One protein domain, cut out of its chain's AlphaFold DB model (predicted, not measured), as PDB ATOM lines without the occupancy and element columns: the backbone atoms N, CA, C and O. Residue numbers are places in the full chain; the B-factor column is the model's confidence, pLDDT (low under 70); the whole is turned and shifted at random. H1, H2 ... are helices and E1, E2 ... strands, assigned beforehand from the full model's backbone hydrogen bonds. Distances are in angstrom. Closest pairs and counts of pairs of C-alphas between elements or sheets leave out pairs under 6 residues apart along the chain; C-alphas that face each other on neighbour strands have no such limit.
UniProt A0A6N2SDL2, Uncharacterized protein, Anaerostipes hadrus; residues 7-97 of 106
ATOM      1  N   LEU A   7       6.260  70.978  25.330       97.19
ATOM      2  CA  LEU A   7       7.207  72.028  25.675       97.19
ATOM      3  C   LEU A   7       8.104  72.343  24.474       97.19
ATOM      4  O   LEU A   7       8.594  71.423  23.813       97.19
ATOM      5  N   ILE A   8       8.305  73.631  24.220       97.44
ATOM      6  CA  ILE A   8       9.275  74.173  23.266       97.44
ATOM      7  C   ILE A   8      10.166  75.188  23.987       97.44
ATOM      8  O   ILE A   8       9.768  75.714  25.029       97.44
ATOM      9  N   ALA A   9      11.327  75.482  23.414       96.94
ATOM     10  CA  ALA A   9      12.164  76.596  23.848       96.94
ATOM     11  C   ALA A   9      12.278  77.658  22.744       96.94
ATOM     12  O   ALA A   9      12.295  77.320  21.558       96.94
ATOM     13  N   LEU A  10      12.355  78.926  23.136       96.19
ATOM     14  CA  LEU A  10      12.579  80.078  22.268       96.19
ATOM     15  C   LEU A  10      13.743  80.897  22.826       96.19
ATOM     16  O   LEU A  10      13.660  81.369  23.951       96.19
ATOM     17  N   SER A  11      14.803  81.065  22.045       94.12
ATOM     18  CA  SER A  11      15.884  82.018  22.306       94.12
ATOM     19  C   SER A  11      15.456  83.368  21.732       94.12
ATOM     20  O   SER A  11      15.244  83.455  20.519       94.12
ATOM     21  N   ASP A  12      15.248  84.383  22.568       85.25
ATOM     22  CA  ASP A  12      14.654  85.663  22.143       85.25
ATOM     23  C   ASP A  12      15.661  86.679  21.570       85.25
ATOM     24  O   ASP A  12      15.266  87.690  20.987       85.25
ATOM     25  N   SER A  13      16.952  86.375  21.675       80.38
ATOM     26  CA  SER A  13      18.061  87.119  21.088       80.38
ATOM     27  C   SER A  13      19.260  86.177  20.898       80.38
ATOM     28  O   SER A  13      19.411  85.211  21.649       80.38
ATOM     29  N   PRO A  14      20.141  86.428  19.915       71.94
ATOM     30  CA  PRO A  14      21.401  85.699  19.773       71.94
ATOM     31  C   PRO A  14      22.500  86.219  20.714       71.94
ATOM     32  O   PRO A  14      23.588  85.641  20.783       71.94
ATOM     33  N   GLU A  15      22.260  87.354  21.371       78.50
ATOM     34  CA  GLU A  15      23.230  88.039  22.217       78.50
ATOM     35  C   GLU A  15      23.200  87.513  23.660       78.50
ATOM     36  O   GLU A  15      22.264  86.853  24.100       78.50
ATOM     37  N   MET A  16      24.270  87.778  24.415       78.56
ATOM     38  CA  MET A  16      24.436  87.248  25.777       78.56
ATOM     39  C   MET A  16      23.404  87.783  26.780       78.56
ATOM     40  O   MET A  16      23.259  87.206  27.854       78.56
ATOM     41  N   ASP A  17      22.744  88.893  26.452       80.44
ATOM     42  CA  ASP A  17      21.710  89.547  27.251       80.44
ATOM     43  C   ASP A  17      20.289  89.039  26.956       80.44
ATOM     44  O   ASP A  17      19.352  89.474  27.623       80.44
ATOM     45  N   GLY A  18      20.133  88.116  26.002       86.50
ATOM     46  CA  GLY A  18      18.864  87.440  25.740       86.50
ATOM     47  C   GLY A  18      18.490  86.396  26.790       86.50
ATOM     48  O   GLY A  18      19.247  86.083  27.716       86.50
ATOM     49  N   GLU A  19      17.317  85.805  26.600       93.31
ATOM     50  CA  GLU A  19      16.753  84.748  27.424       93.31
ATOM     51  C   GLU A  19      16.313  83.542  26.587       93.31
ATOM     52  O   GLU A  19      15.811  83.634  25.462       93.31
ATOM     53  N   LEU A  20      16.449  82.362  27.190       94.69
ATOM     54  CA  LEU A  20      15.795  81.152  26.722       94.69
ATOM     55  C   LEU A  20      14.454  81.011  27.440       94.69
ATOM     56  O   LEU A  20      14.402  80.775  28.646       94.69
ATOM     57  N   VAL A  21      13.365  81.107  26.690       96.31
ATOM     58  CA  VAL A  21      11.992  81.048  27.193       96.31
ATOM     59  C   VAL A  21      11.378  79.681  26.915       96.31
ATOM     60  O   VAL A  21      11.438  79.175  25.793       96.31
ATOM     61  N   ILE A  22      10.738  79.081  27.919       97.56
ATOM     62  CA  ILE A  22      10.041  77.797  27.807       97.56
ATOM     63  C   ILE A  22       8.535  78.024  27.681       97.56
ATOM     64  O   ILE A  22       7.898  78.606  28.563       97.56
ATOM     65  N   PHE A  23       7.942  77.488  26.612       97.06
ATOM     66  CA  PHE A  23       6.494  77.515  26.393       97.06
ATOM     67  C   PHE A  23       5.889  76.114  26.374       97.06
ATOM     68  O   PHE A  23       6.429  75.200  25.755       97.06
ATOM     69  N   GLU A  24       4.698  75.957  26.954       96.88
ATOM     70  CA  GLU A  24       3.796  74.842  26.657       96.88
ATOM     71  C   GLU A  24       2.835  75.254  25.536       96.88
ATOM     72  O   GLU A  24       2.069  76.205  25.693       96.88
ATOM     73  N   THR A  25       2.816  74.518  24.420       96.88
ATOM     74  CA  THR A  25       1.930  74.841  23.295       96.88
ATOM     75  C   THR A  25       1.387  73.632  22.533       96.88
ATOM     76  O   THR A  25       2.009  72.569  22.471       96.88
ATOM     77  N   ASN A  26       0.206  73.799  21.930       96.69
ATOM     78  CA  ASN A  26      -0.351  72.889  20.923       96.69
ATOM     79  C   ASN A  26      -0.133  73.384  19.476       96.69
ATOM     80  O   ASN A  26      -0.558  72.704  18.541       96.69
ATOM     81  N   ALA A  27       0.515  74.540  19.276       96.75
ATOM     82  CA  ALA A  27       0.725  75.115  17.956       96.75
ATOM     83  C   ALA A  27       1.569  74.173  17.082       96.75
ATOM     84  O   ALA A  27       2.568  73.612  17.553       96.75
ATOM     85  N   PRO A  28       1.197  73.952  15.812       96.19
ATOM     86  CA  PRO A  28       1.925  73.040  14.943       96.19
ATOM     87  C   PRO A  28       3.330  73.578  14.655       96.19
ATOM     88  O   PRO A  28       3.499  74.769  14.398       96.19
ATOM     89  N   SER A  29       4.332  72.694  14.590       95.69
ATOM     90  CA  SER A  29       5.727  73.069  14.296       95.69
ATOM     91  C   SER A  29       5.880  73.906  13.026       95.69
ATOM     92  O   SER A  29       6.778  74.736  12.939       95.69
ATOM     93  N   LYS A  30       5.004  73.698  12.029       96.00
ATOM     94  CA  LYS A  30       4.984  74.509  10.807       96.00
ATOM     95  C   LYS A  30       4.706  75.985  11.112       96.00
ATOM     96  O   LYS A  30       5.438  76.822  10.607       96.00
ATOM     97  N   ARG A  31       3.701  76.285  11.944       96.62
ATOM     98  CA  ARG A  31       3.351  77.667  12.298       96.62
ATOM     99  C   ARG A  31       4.431  78.305  13.161       96.62
ATOM    100  O   ARG A  31       4.839  79.419  12.884       96.62
ATOM    101  N   LEU A  32       4.958  77.570  14.139       97.19
ATOM    102  CA  LEU A  32       6.062  78.049  14.975       97.19
ATOM    103  C   LEU A  32       7.317  78.389  14.147       97.19
ATOM    104  O   LEU A  32       7.961  79.394  14.403       97.19
ATOM    105  N   LYS A  33       7.626  77.611  13.097       96.38
ATOM    106  CA  LYS A  33       8.705  77.936  12.141       96.38
ATOM    107  C   LYS A  33       8.412  79.156  11.267       96.38
ATOM    108  O   LYS A  33       9.339  79.808  10.806       96.38
ATOM    109  N   GLU A  34       7.149  79.415  10.943       97.06
ATOM    110  CA  GLU A  34       6.762  80.641  10.233       97.06
ATOM    111  C   GLU A  34       6.937  81.851  11.155       97.06
ATOM    112  O   GLU A  34       7.548  82.829  10.745       97.06
ATOM    113  N   LEU A  35       6.523  81.724  12.418       96.44
ATOM    114  CA  LEU A  35       6.680  82.757  13.439       96.44
ATOM    115  C   LEU A  35       8.158  83.047  13.755       96.44
ATOM    116  O   LEU A  35       8.541  84.206  13.842       96.44
ATOM    117  N   GLU A  36       9.007  82.017  13.819       96.31
ATOM    118  CA  GLU A  36      10.471  82.165  13.883       96.31
ATOM    119  C   GLU A  36      11.012  82.999  12.725       96.31
ATOM    120  O   GLU A  36      11.738  83.962  12.942       96.31
ATOM    121  N   LYS A  37      10.620  82.682  11.488       94.69
ATOM    122  CA  LYS A  37      11.068  83.440  10.313       94.69
ATOM    123  C   LYS A  37      10.592  84.889  10.332       94.69
ATOM    124  O   LYS A  37      11.367  85.765   9.963       94.69
ATOM    125  N   GLU A  38       9.344  85.126  10.731       95.25
ATOM    126  CA  GLU A  38       8.780  86.469  10.904       95.25
ATOM    127  C   GLU A  38       9.594  87.259  11.943       95.25
ATOM    128  O   GLU A  38      10.063  88.356  11.646       95.25
ATOM    129  N   SER A  39       9.854  86.670  13.117       94.94
ATOM    130  CA  SER A  39      10.673  87.282  14.168       94.94
ATOM    131  C   SER A  39      12.108  87.565  13.709       94.94
ATOM    132  O   SER A  39      12.594  88.673  13.913       94.94
ATOM    133  N   CYS A  40      12.782  86.618  13.049       93.81
ATOM    134  CA  CYS A  40      14.150  86.815  12.554       93.81
ATOM    135  C   CYS A  40      14.241  87.893  11.466       93.81
ATOM    136  O   CYS A  40      15.221  88.639  11.416       93.81
ATOM    137  N   ALA A  41      13.242  87.991  10.583       93.12
ATOM    138  CA  ALA A  41      13.196  89.041   9.570       93.12
ATOM    139  C   ALA A  41      13.117  90.428  10.224       93.12
ATOM    140  O   ALA A  41      13.944  91.288   9.931       93.12
ATOM    141  N   LEU A  42      12.209  90.603  11.187       93.69
ATOM    142  CA  LEU A  42      12.047  91.861  11.923       93.69
ATOM    143  C   LEU A  42      13.279  92.198  12.774       93.69
ATOM    144  O   LEU A  42      13.713  93.347  12.800       93.69
ATOM    145  N   PHE A  43      13.905  91.193  13.396       90.75
ATOM    146  CA  PHE A  43      15.168  91.370  14.118       90.75
ATOM    147  C   PHE A  43      16.301  91.838  13.191       90.75
ATOM    148  O   PHE A  43      17.113  92.684  13.563       90.75
ATOM    149  N   THR A  44      16.353  91.312  11.961       90.62
ATOM    150  CA  THR A  44      17.342  91.702  10.940       90.62
ATOM    151  C   THR A  44      17.126  93.134  10.449       90.62
ATOM    152  O   THR A  44      18.097  93.840  10.183       90.62
ATOM    153  N   GLU A  45      15.871  93.565  10.349       91.75
ATOM    154  CA  GLU A  45      15.478  94.927   9.969       91.75
ATOM    155  C   GLU A  45      15.581  95.934  11.131       91.75
ATOM    156  O   GLU A  45      15.259  97.106  10.951       91.75
ATOM    157  N   GLU A  46      16.046  95.496  12.310       90.19
ATOM    158  CA  GLU A  46      16.113  96.290  13.549       90.19
ATOM    159  C   GLU A  46      14.734  96.833  13.991       90.19
ATOM    160  O   GLU A  46      14.632  97.785  14.767       90.19
ATOM    161  N   ALA A  47      13.651  96.192  13.537       92.50
ATOM    162  CA  ALA A  47      12.264  96.493  13.880       92.50
ATOM    163  C   ALA A  47      11.842  95.753  15.166       92.50
ATOM    164  O   ALA A  47      10.876  94.990  15.188       92.50
ATOM    165  N   TYR A  48      12.595  95.952  16.252       89.06
ATOM    166  CA  TYR A  48      12.429  95.200  17.505       89.06
ATOM    167  C   TYR A  48      11.048  95.375  18.156       89.06
ATOM    168  O   TYR A  48      10.514  94.434  18.732       89.06
ATOM    169  N   ASP A  49      10.437  96.554  18.022       91.62
ATOM    170  CA  ASP A  49       9.089  96.815  18.546       91.62
ATOM    171  C   ASP A  49       7.991  96.066  17.767       91.62
ATOM    172  O   ASP A  49       6.852  95.969  18.230       91.62
ATOM    173  N   GLU A  50       8.317  95.541  16.583       94.19
ATOM    174  CA  GLU A  50       7.385  94.814  15.726       94.19
ATOM    175  C   GLU A  50       7.487  93.294  15.885       94.19
ATOM    176  O   GLU A  50       6.581  92.595  15.417       94.19
ATOM    177  N   ILE A  51       8.532  92.746  16.535       93.06
ATOM    178  CA  ILE A  51       8.622  91.284  16.659       93.06
ATOM    179  C   ILE A  51       7.451  90.770  17.510       93.06
ATOM    180  O   ILE A  51       7.178  91.282  18.601       93.06
ATOM    181  N   PRO A  52       6.718  89.760  17.010       94.06
ATOM    182  CA  PRO A  52       5.483  89.333  17.636       94.06
ATOM    183  C   PRO A  52       5.751  88.753  19.021       94.06
ATOM    184  O   PRO A  52       6.657  87.943  19.212       94.06
ATOM    185  N   ASN A  53       4.891  89.075  19.985       94.31
ATOM    186  CA  ASN A  53       4.825  88.306  21.220       94.31
ATOM    187  C   ASN A  53       4.239  86.923  20.895       94.31
ATOM    188  O   ASN A  53       3.063  86.817  20.534       94.31
ATOM    189  N   TRP A  54       5.053  85.868  21.000       95.31
ATOM    190  CA  TRP A  54       4.667  84.521  20.568       95.31
ATOM    191  C   TRP A  54       3.448  83.985  21.318       95.31
ATOM    192  O   TRP A  54       2.537  83.453  20.688       95.31
ATOM    193  N   SER A  55       3.396  84.167  22.642       94.62
ATOM    194  CA  SER A  55       2.264  83.708  23.457       94.62
ATOM    195  C   SER A  55       0.969  84.391  23.024       94.62
ATOM    196  O   SER A  55       0.013  83.705  22.664       94.62
ATOM    197  N   TYR A  56       0.969  85.724  22.929       95.44
ATOM    198  CA  TYR A  56      -0.209  86.480  22.501       95.44
ATOM    199  C   TYR A  56      -0.646  86.133  21.072       95.44
ATOM    200  O   TYR A  56      -1.831  85.933  20.813       95.44
ATOM    201  N   THR A  57       0.308  86.034  20.145       96.38
ATOM    202  CA  THR A  57       0.031  85.748  18.729       96.38
ATOM    203  C   THR A  57      -0.609  84.373  18.564       96.38
ATOM    204  O   THR A  57      -1.648  84.241  17.921       96.38
ATOM    205  N   LEU A  58      -0.040  83.350  19.203       96.69
ATOM    206  CA  LEU A  58      -0.559  81.987  19.135       96.69
ATOM    207  C   LEU A  58      -1.926  81.862  19.821       96.69
ATOM    208  O   LEU A  58      -2.813  81.202  19.280       96.69
ATOM    209  N   GLU A  59      -2.127  82.518  20.966       96.12
ATOM    210  CA  GLU A  59      -3.430  82.547  21.642       96.12
ATOM    211  C   GLU A  59      -4.507  83.252  20.810       96.12
ATOM    212  O   GLU A  59      -5.633  82.757  20.716       96.12
ATOM    213  N   PHE A  60      -4.160  84.353  20.140       96.44
ATOM    214  CA  PHE A  60      -5.059  85.050  19.220       96.44
ATOM    215  C   PHE A  60      -5.448  84.182  18.010       96.44
ATOM    216  O   PHE A  60      -6.597  84.211  17.567       96.44
ATOM    217  N   GLU A  61      -4.524  83.359  17.512       95.94
ATOM    218  CA  GLU A  61      -4.762  82.374  16.446       95.94
ATOM    219  C   GLU A  61      -5.565  81.138  16.918       95.94
ATOM    220  O   GLU A  61      -5.941  80.289  16.106       95.94
ATOM    221  N   GLY A  62      -5.874  81.036  18.217       95.94
ATOM    222  CA  GLY A  62      -6.655  79.945  18.809       95.94
ATOM    223  C   GLY A  62      -5.824  78.753  19.292       95.94
ATOM    224  O   GLY A  62      -6.390  77.716  19.650       95.94
ATOM    225  N   TYR A  63      -4.497  78.881  19.320       96.31
ATOM    226  CA  TYR A  63      -3.603  77.908  19.938       96.31
ATOM    227  C   TYR A  63      -3.469  78.165  21.442       96.31
ATOM    228  O   TYR A  63      -3.656  79.263  21.944       96.31
ATOM    229  N   LEU A  64      -3.114  77.132  22.193       95.81
ATOM    230  CA  LEU A  64      -2.661  77.276  23.569       95.81
ATOM    231  C   LEU A  64      -1.169  77.602  23.532       95.81
ATOM    232  O   LEU A  64      -0.415  76.858  22.905       95.81
ATOM    233  N   CYS A  65      -0.733  78.668  24.201       96.25
ATOM    234  CA  CYS A  65       0.686  78.977  24.372       96.25
ATOM    235  C   CYS A  65       0.934  79.616  25.741       96.25
ATOM    236  O   CYS A  65       0.732  80.811  25.932       96.25
ATOM    237  N   ARG A  66       1.371  78.800  26.702       95.44
ATOM    238  CA  ARG A  66       1.610  79.225  28.084       95.44
ATOM    239  C   ARG A  66       3.093  79.396  28.338       95.44
ATOM    240  O   ARG A  66       3.854  78.468  28.073       95.44
ATOM    241  N   TYR A  67       3.471  80.529  28.913       95.38
ATOM    242  CA  TYR A  67       4.783  80.705  29.528       95.38
ATOM    243  C   TYR A  67       4.941  79.739  30.707       95.38
ATOM    244  O   TYR A  67       4.030  79.615  31.533       95.38
ATOM    245  N   ILE A  68       6.075  79.046  30.759       96.62
ATOM    246  CA  ILE A  68       6.417  78.099  31.823       96.62
ATOM    247  C   ILE A  68       7.554  78.650  32.675       96.62
ATOM    248  O   ILE A  68       7.429  78.648  33.896       96.62
ATOM    249  N   ASP A  69       8.635  79.094  32.034       96.31
ATOM    250  CA  ASP A  69       9.871  79.506  32.698       96.31
ATOM    251  C   ASP A  69      10.786  80.259  31.719       96.31
ATOM    252  O   ASP A  69      10.579  80.171  30.502       96.31
ATOM    253  N   SER A  70      11.809  80.951  32.218       95.25
ATOM    254  CA  SER A  70      12.898  81.490  31.394       95.25
ATOM    255  C   SER A  70      14.212  81.586  32.165       95.25
ATOM    256  O   SER A  70      14.222  81.673  33.391       95.25
ATOM    257  N   GLU A  71      15.326  81.572  31.435       95.06
ATOM    258  CA  GLU A  71      16.670  81.750  31.988       95.06
ATOM    259  C   GLU A  71      17.501  82.637  31.061       95.06
ATOM    260  O   GLU A  71      17.470  82.470  29.838       95.06
ATOM    261  N   GLN A  72      18.276  83.553  31.643       94.06
ATOM    262  CA  GLN A  72      19.182  84.410  30.874       94.06
ATOM    263  C   GLN A  72      20.250  83.570  30.181       94.06
ATOM    264  O   GLN A  72      20.758  82.592  30.736       94.06
ATOM    265  N   HIS A  73      20.641  83.964  28.969       91.62
ATOM    266  CA  HIS A  73      21.609  83.202  28.189       91.62
ATOM    267  C   HIS A  73      22.927  82.997  28.927       91.62
ATOM    268  O   HIS A  73      23.475  81.892  28.878       91.62
ATOM    269  N   VAL A  74      23.387  84.015  29.657       89.81
ATOM    270  CA  VAL A  74      24.576  83.946  30.505       89.81
ATOM    271  C   VAL A  74      24.282  84.543  31.877       89.81
ATOM    272  O   VAL A  74      23.944  85.716  32.001       89.81
ATOM    273  N   THR A  75      24.513  83.758  32.925       87.06
ATOM    274  CA  THR A  75      24.526  84.228  34.315       87.06
ATOM    275  C   THR A  75      25.897  83.988  34.949       87.06
ATOM    276  O   THR A  75      26.778  83.350  34.375       87.06
ATOM    277  N   GLN A  76      26.093  84.455  36.186       88.38
ATOM    278  CA  GLN A  76      27.298  84.120  36.961       88.38
ATOM    279  C   GLN A  76      27.404  82.623  37.319       88.38
ATOM    280  O   GLN A  76      28.458  82.188  37.782       88.38
ATOM    281  N   TYR A  77      26.315  81.861  37.170       86.50
ATOM    282  CA  TYR A  77      26.211  80.465  37.596       86.50
ATOM    283  C   TYR A  77      26.268  79.466  36.432       86.50
ATOM    284  O   TYR A  77      26.485  78.286  36.686       86.50
ATOM    285  N   GLY A  78      26.111  79.925  35.187       90.50
ATOM    286  CA  GLY A  78      26.107  79.073  33.998       90.50
ATOM    287  C   GLY A  78      25.387  79.720  32.818       90.50
ATOM    288  O   GLY A  78      25.123  80.925  32.812       90.50
ATOM    289  N   THR A  79      25.071  78.904  31.821       92.56
ATOM    290  CA  THR A  79      24.338  79.303  30.614       92.56
ATOM    291  C   THR A  79      22.910  78.764  30.608       92.56
ATOM    292  O   THR A  79      22.623  77.715  31.187       92.56
ATOM    293  N   SER A  80      22.013  79.435  29.882       92.19
ATOM    294  CA  SER A  80      20.649  78.922  29.663       92.19
ATOM    295  C   SER A  80      20.616  77.532  29.002       92.19
ATOM    296  O   SER A  80      19.672  76.775  29.215       92.19
ATOM    297  N   GLU A  81      21.650  77.160  28.234       91.00
ATOM    298  CA  GLU A  81      21.775  75.822  27.643       91.00
ATOM    299  C   GLU A  81      22.005  74.758  28.723       91.00
ATOM    300  O   GLU A  81      21.300  73.751  28.757       91.00
ATOM    301  N   GLU A  82      22.951  74.992  29.638       93.44
ATOM    302  CA  GLU A  82      23.205  74.097  30.774       93.44
ATOM    303  C   GLU A  82      21.952  73.970  31.648       93.44
ATOM    304  O   GLU A  82      21.512  72.862  31.958       93.44
ATOM    305  N   TRP A  83      21.304  75.094  31.954       95.06
ATOM    306  CA  TRP A  83      20.048  75.114  32.701       95.06
ATOM    307  C   TRP A  83      18.929  74.317  32.010       95.06
ATOM    308  O   TRP A  83      18.218  73.543  32.664       95.06
ATOM    309  N   GLN A  84      18.780  74.445  30.688       94.06
ATOM    310  CA  GLN A  84      17.789  73.699  29.908       94.06
ATOM    311  C   GLN A  84      18.101  72.198  29.897       94.06
ATOM    312  O   GLN A  84      17.189  71.375  30.016       94.06
ATOM    313  N   GLN A  85      19.378  71.826  29.820       91.94
ATOM    314  CA  GLN A  85      19.833  70.440  29.926       91.94
ATOM    315  C   GLN A  85      19.681  69.860  31.337       91.94
ATOM    316  O   GLN A  85      19.650  68.642  31.485       91.94
ATOM    317  N   GLU A  86      19.562  70.666  32.386       94.25
ATOM    318  CA  GLU A  86      19.293  70.168  33.739       94.25
ATOM    319  C   GLU A  86      17.791  70.033  34.012       94.25
ATOM    320  O   GLU A  86      17.341  69.008  34.529       94.25
ATOM    321  N   ASN A  87      17.003  71.035  33.617       94.56
ATOM    322  CA  ASN A  87      15.598  71.163  34.020       94.56
ATOM    323  C   ASN A  87      14.604  70.689  32.947       94.56
ATOM    324  O   ASN A  87      13.510  70.217  33.264       94.56
ATOM    325  N   TYR A  88      14.989  70.761  31.671       94.69
ATOM    326  CA  TYR A  88      14.092  70.596  30.525       94.69
ATOM    327  C   TYR A  88      14.670  69.690  29.420       94.69
ATOM    328  O   TYR A  88      14.378  69.870  28.237       94.69
ATOM    329  N   GLN A  89      15.398  68.631  29.802       90.25
ATOM    330  CA  GLN A  89      16.059  67.644  28.914       90.25
ATOM    331  C   GLN A  89      15.193  67.063  27.784       90.25
ATOM    332  O   GLN A  89      15.701  66.554  26.785       90.25
ATOM    333  N   ASN A  90      13.871  67.072  27.958       89.81
ATOM    334  CA  ASN A  90      12.926  66.486  27.014       89.81
ATOM    335  C   ASN A  90      12.482  67.454  25.906       89.81
ATOM    336  O   ASN A  90      11.773  67.027  24.988       89.81
ATOM    337  N   ILE A  91      12.874  68.730  25.972       94.12
ATOM    338  CA  ILE A  91      12.593  69.709  24.921       94.12
ATOM    339  C   ILE A  91      13.536  69.448  23.748       94.12
ATOM    340  O   ILE A  91      14.745  69.618  23.845       94.12
ATOM    341  N   LYS A  92      12.963  69.022  22.620       89.25
ATOM    342  CA  LYS A  92      13.699  68.746  21.370       89.25
ATOM    343  C   LYS A  92      13.475  69.797  20.290       89.25
ATOM    344  O   LYS A  92      14.070  69.713  19.223       89.25
ATOM    345  N   GLU A  93      12.553  70.717  20.530       94.81
ATOM    346  CA  GLU A  93      12.107  71.717  19.571       94.81
ATOM    347  C   GLU A  93      12.454  73.087  20.141       94.81
ATOM    348  O   GLU A  93      11.900  73.501  21.162       94.81
ATOM    349  N   ILE A  94      13.441  73.716  19.508       94.94
ATOM    350  CA  ILE A  94      14.036  74.981  19.920       94.94
ATOM    351  C   ILE A  94      13.981  75.921  18.720       94.94
ATOM    352  O   ILE A  94      14.265  75.495  17.596       94.94
ATOM    353  N   TYR A  95      13.591  77.159  18.980       95.69
ATOM    354  CA  TYR A  95      13.490  78.246  18.018       95.69
ATOM    355  C   TYR A  95      14.409  79.389  18.424       95.69
ATOM    356  O   TYR A  95      14.671  79.570  19.615       95.69
ATOM    357  N   TYR A  96      14.871  80.164  17.449       93.50
ATOM    358  CA  TYR A  96      15.833  81.237  17.676       93.50
ATOM    359  C   TYR A  96      15.405  82.499  16.943       93.50
ATOM    360  O   TYR A  96      15.187  82.459  15.736       93.50
ATOM    361  N   ILE A  97      15.324  83.615  17.663       92.38
ATOM    362  CA  ILE A  97      15.249  84.951  17.080       92.38
ATOM    363  C   ILE A  97      16.688  85.442  16.942       92.38
ATOM    364  O   ILE A  97      17.342  85.752  17.930       92.38
TER     365      ILE A  97
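This is residues 7 to 97 of the 106 residues of an uncharacterized protein of Anaerostipes hadrus (UniProt A0A6N2SDL2). One strongly twisted sheet of four strands makes the core, with helix H2 packed on one face and H3 on the opposite face, while the longest helix, H1, packs on the sheet at its edge strand E4 and runs along the strands. H1 and H2 lie toward one end of the longest axis, H3 toward the other. The printed part has 91 residues with three named helices and four named strands, in the order E1, E2, H1, H2, E3, H3, E4; the mixed sheet runs E3, E2, E1, E4. The class is mixed, helices and strands, and the whole is compact: radius of gyration of the C-alphas 13.0 A, spans 36 by 30 by 17 A.

E1, residues 7 to 11, and E2, residues 19 to 25, form an antiparallel hairpin; N 10 and O 21 are 2.8 A apart. H1, residues 29 to 44, is on the sheet over E1, at a height of 7.3 A. H2, residues 54 to 60, is close to H1 but not clearly touching; their closest C-alphas, Leu 35 and Trp 54, are 7.6 A apart. E3, residues 65 to 72, bends by 59 degrees at residue 68 and is antiparallel to E2, with N 22 and O 69 2.8 A apart. H3, residues 80 to 87, is on the face opposite to H2, at a height of 9.4 A. E4, residues 94 to 96, is parallel to E1, with N 95 and O 9 2.9 A apart. E3, H3 and E4 form a split strand-helix-strand unit, its strands separated by E2 and E1, with a right-handed crossover. In H1, H2 and H3 every O i to N i+4 pair is within hydrogen-bond range.

E1 begins at C-alpha 7 (7.207, 72.028, 25.675). E2 spans 18.3 A, H1 22.2 A and E3 20.3 A. E4 ends at C-alpha 96 (15.833, 81.237, 17.676).

The C-alphas farthest apart, Gly 62 and Gln 76, are 38.7 A apart. The printed part has no cut and no long link, and no printed residue is under 70 in pLDDT.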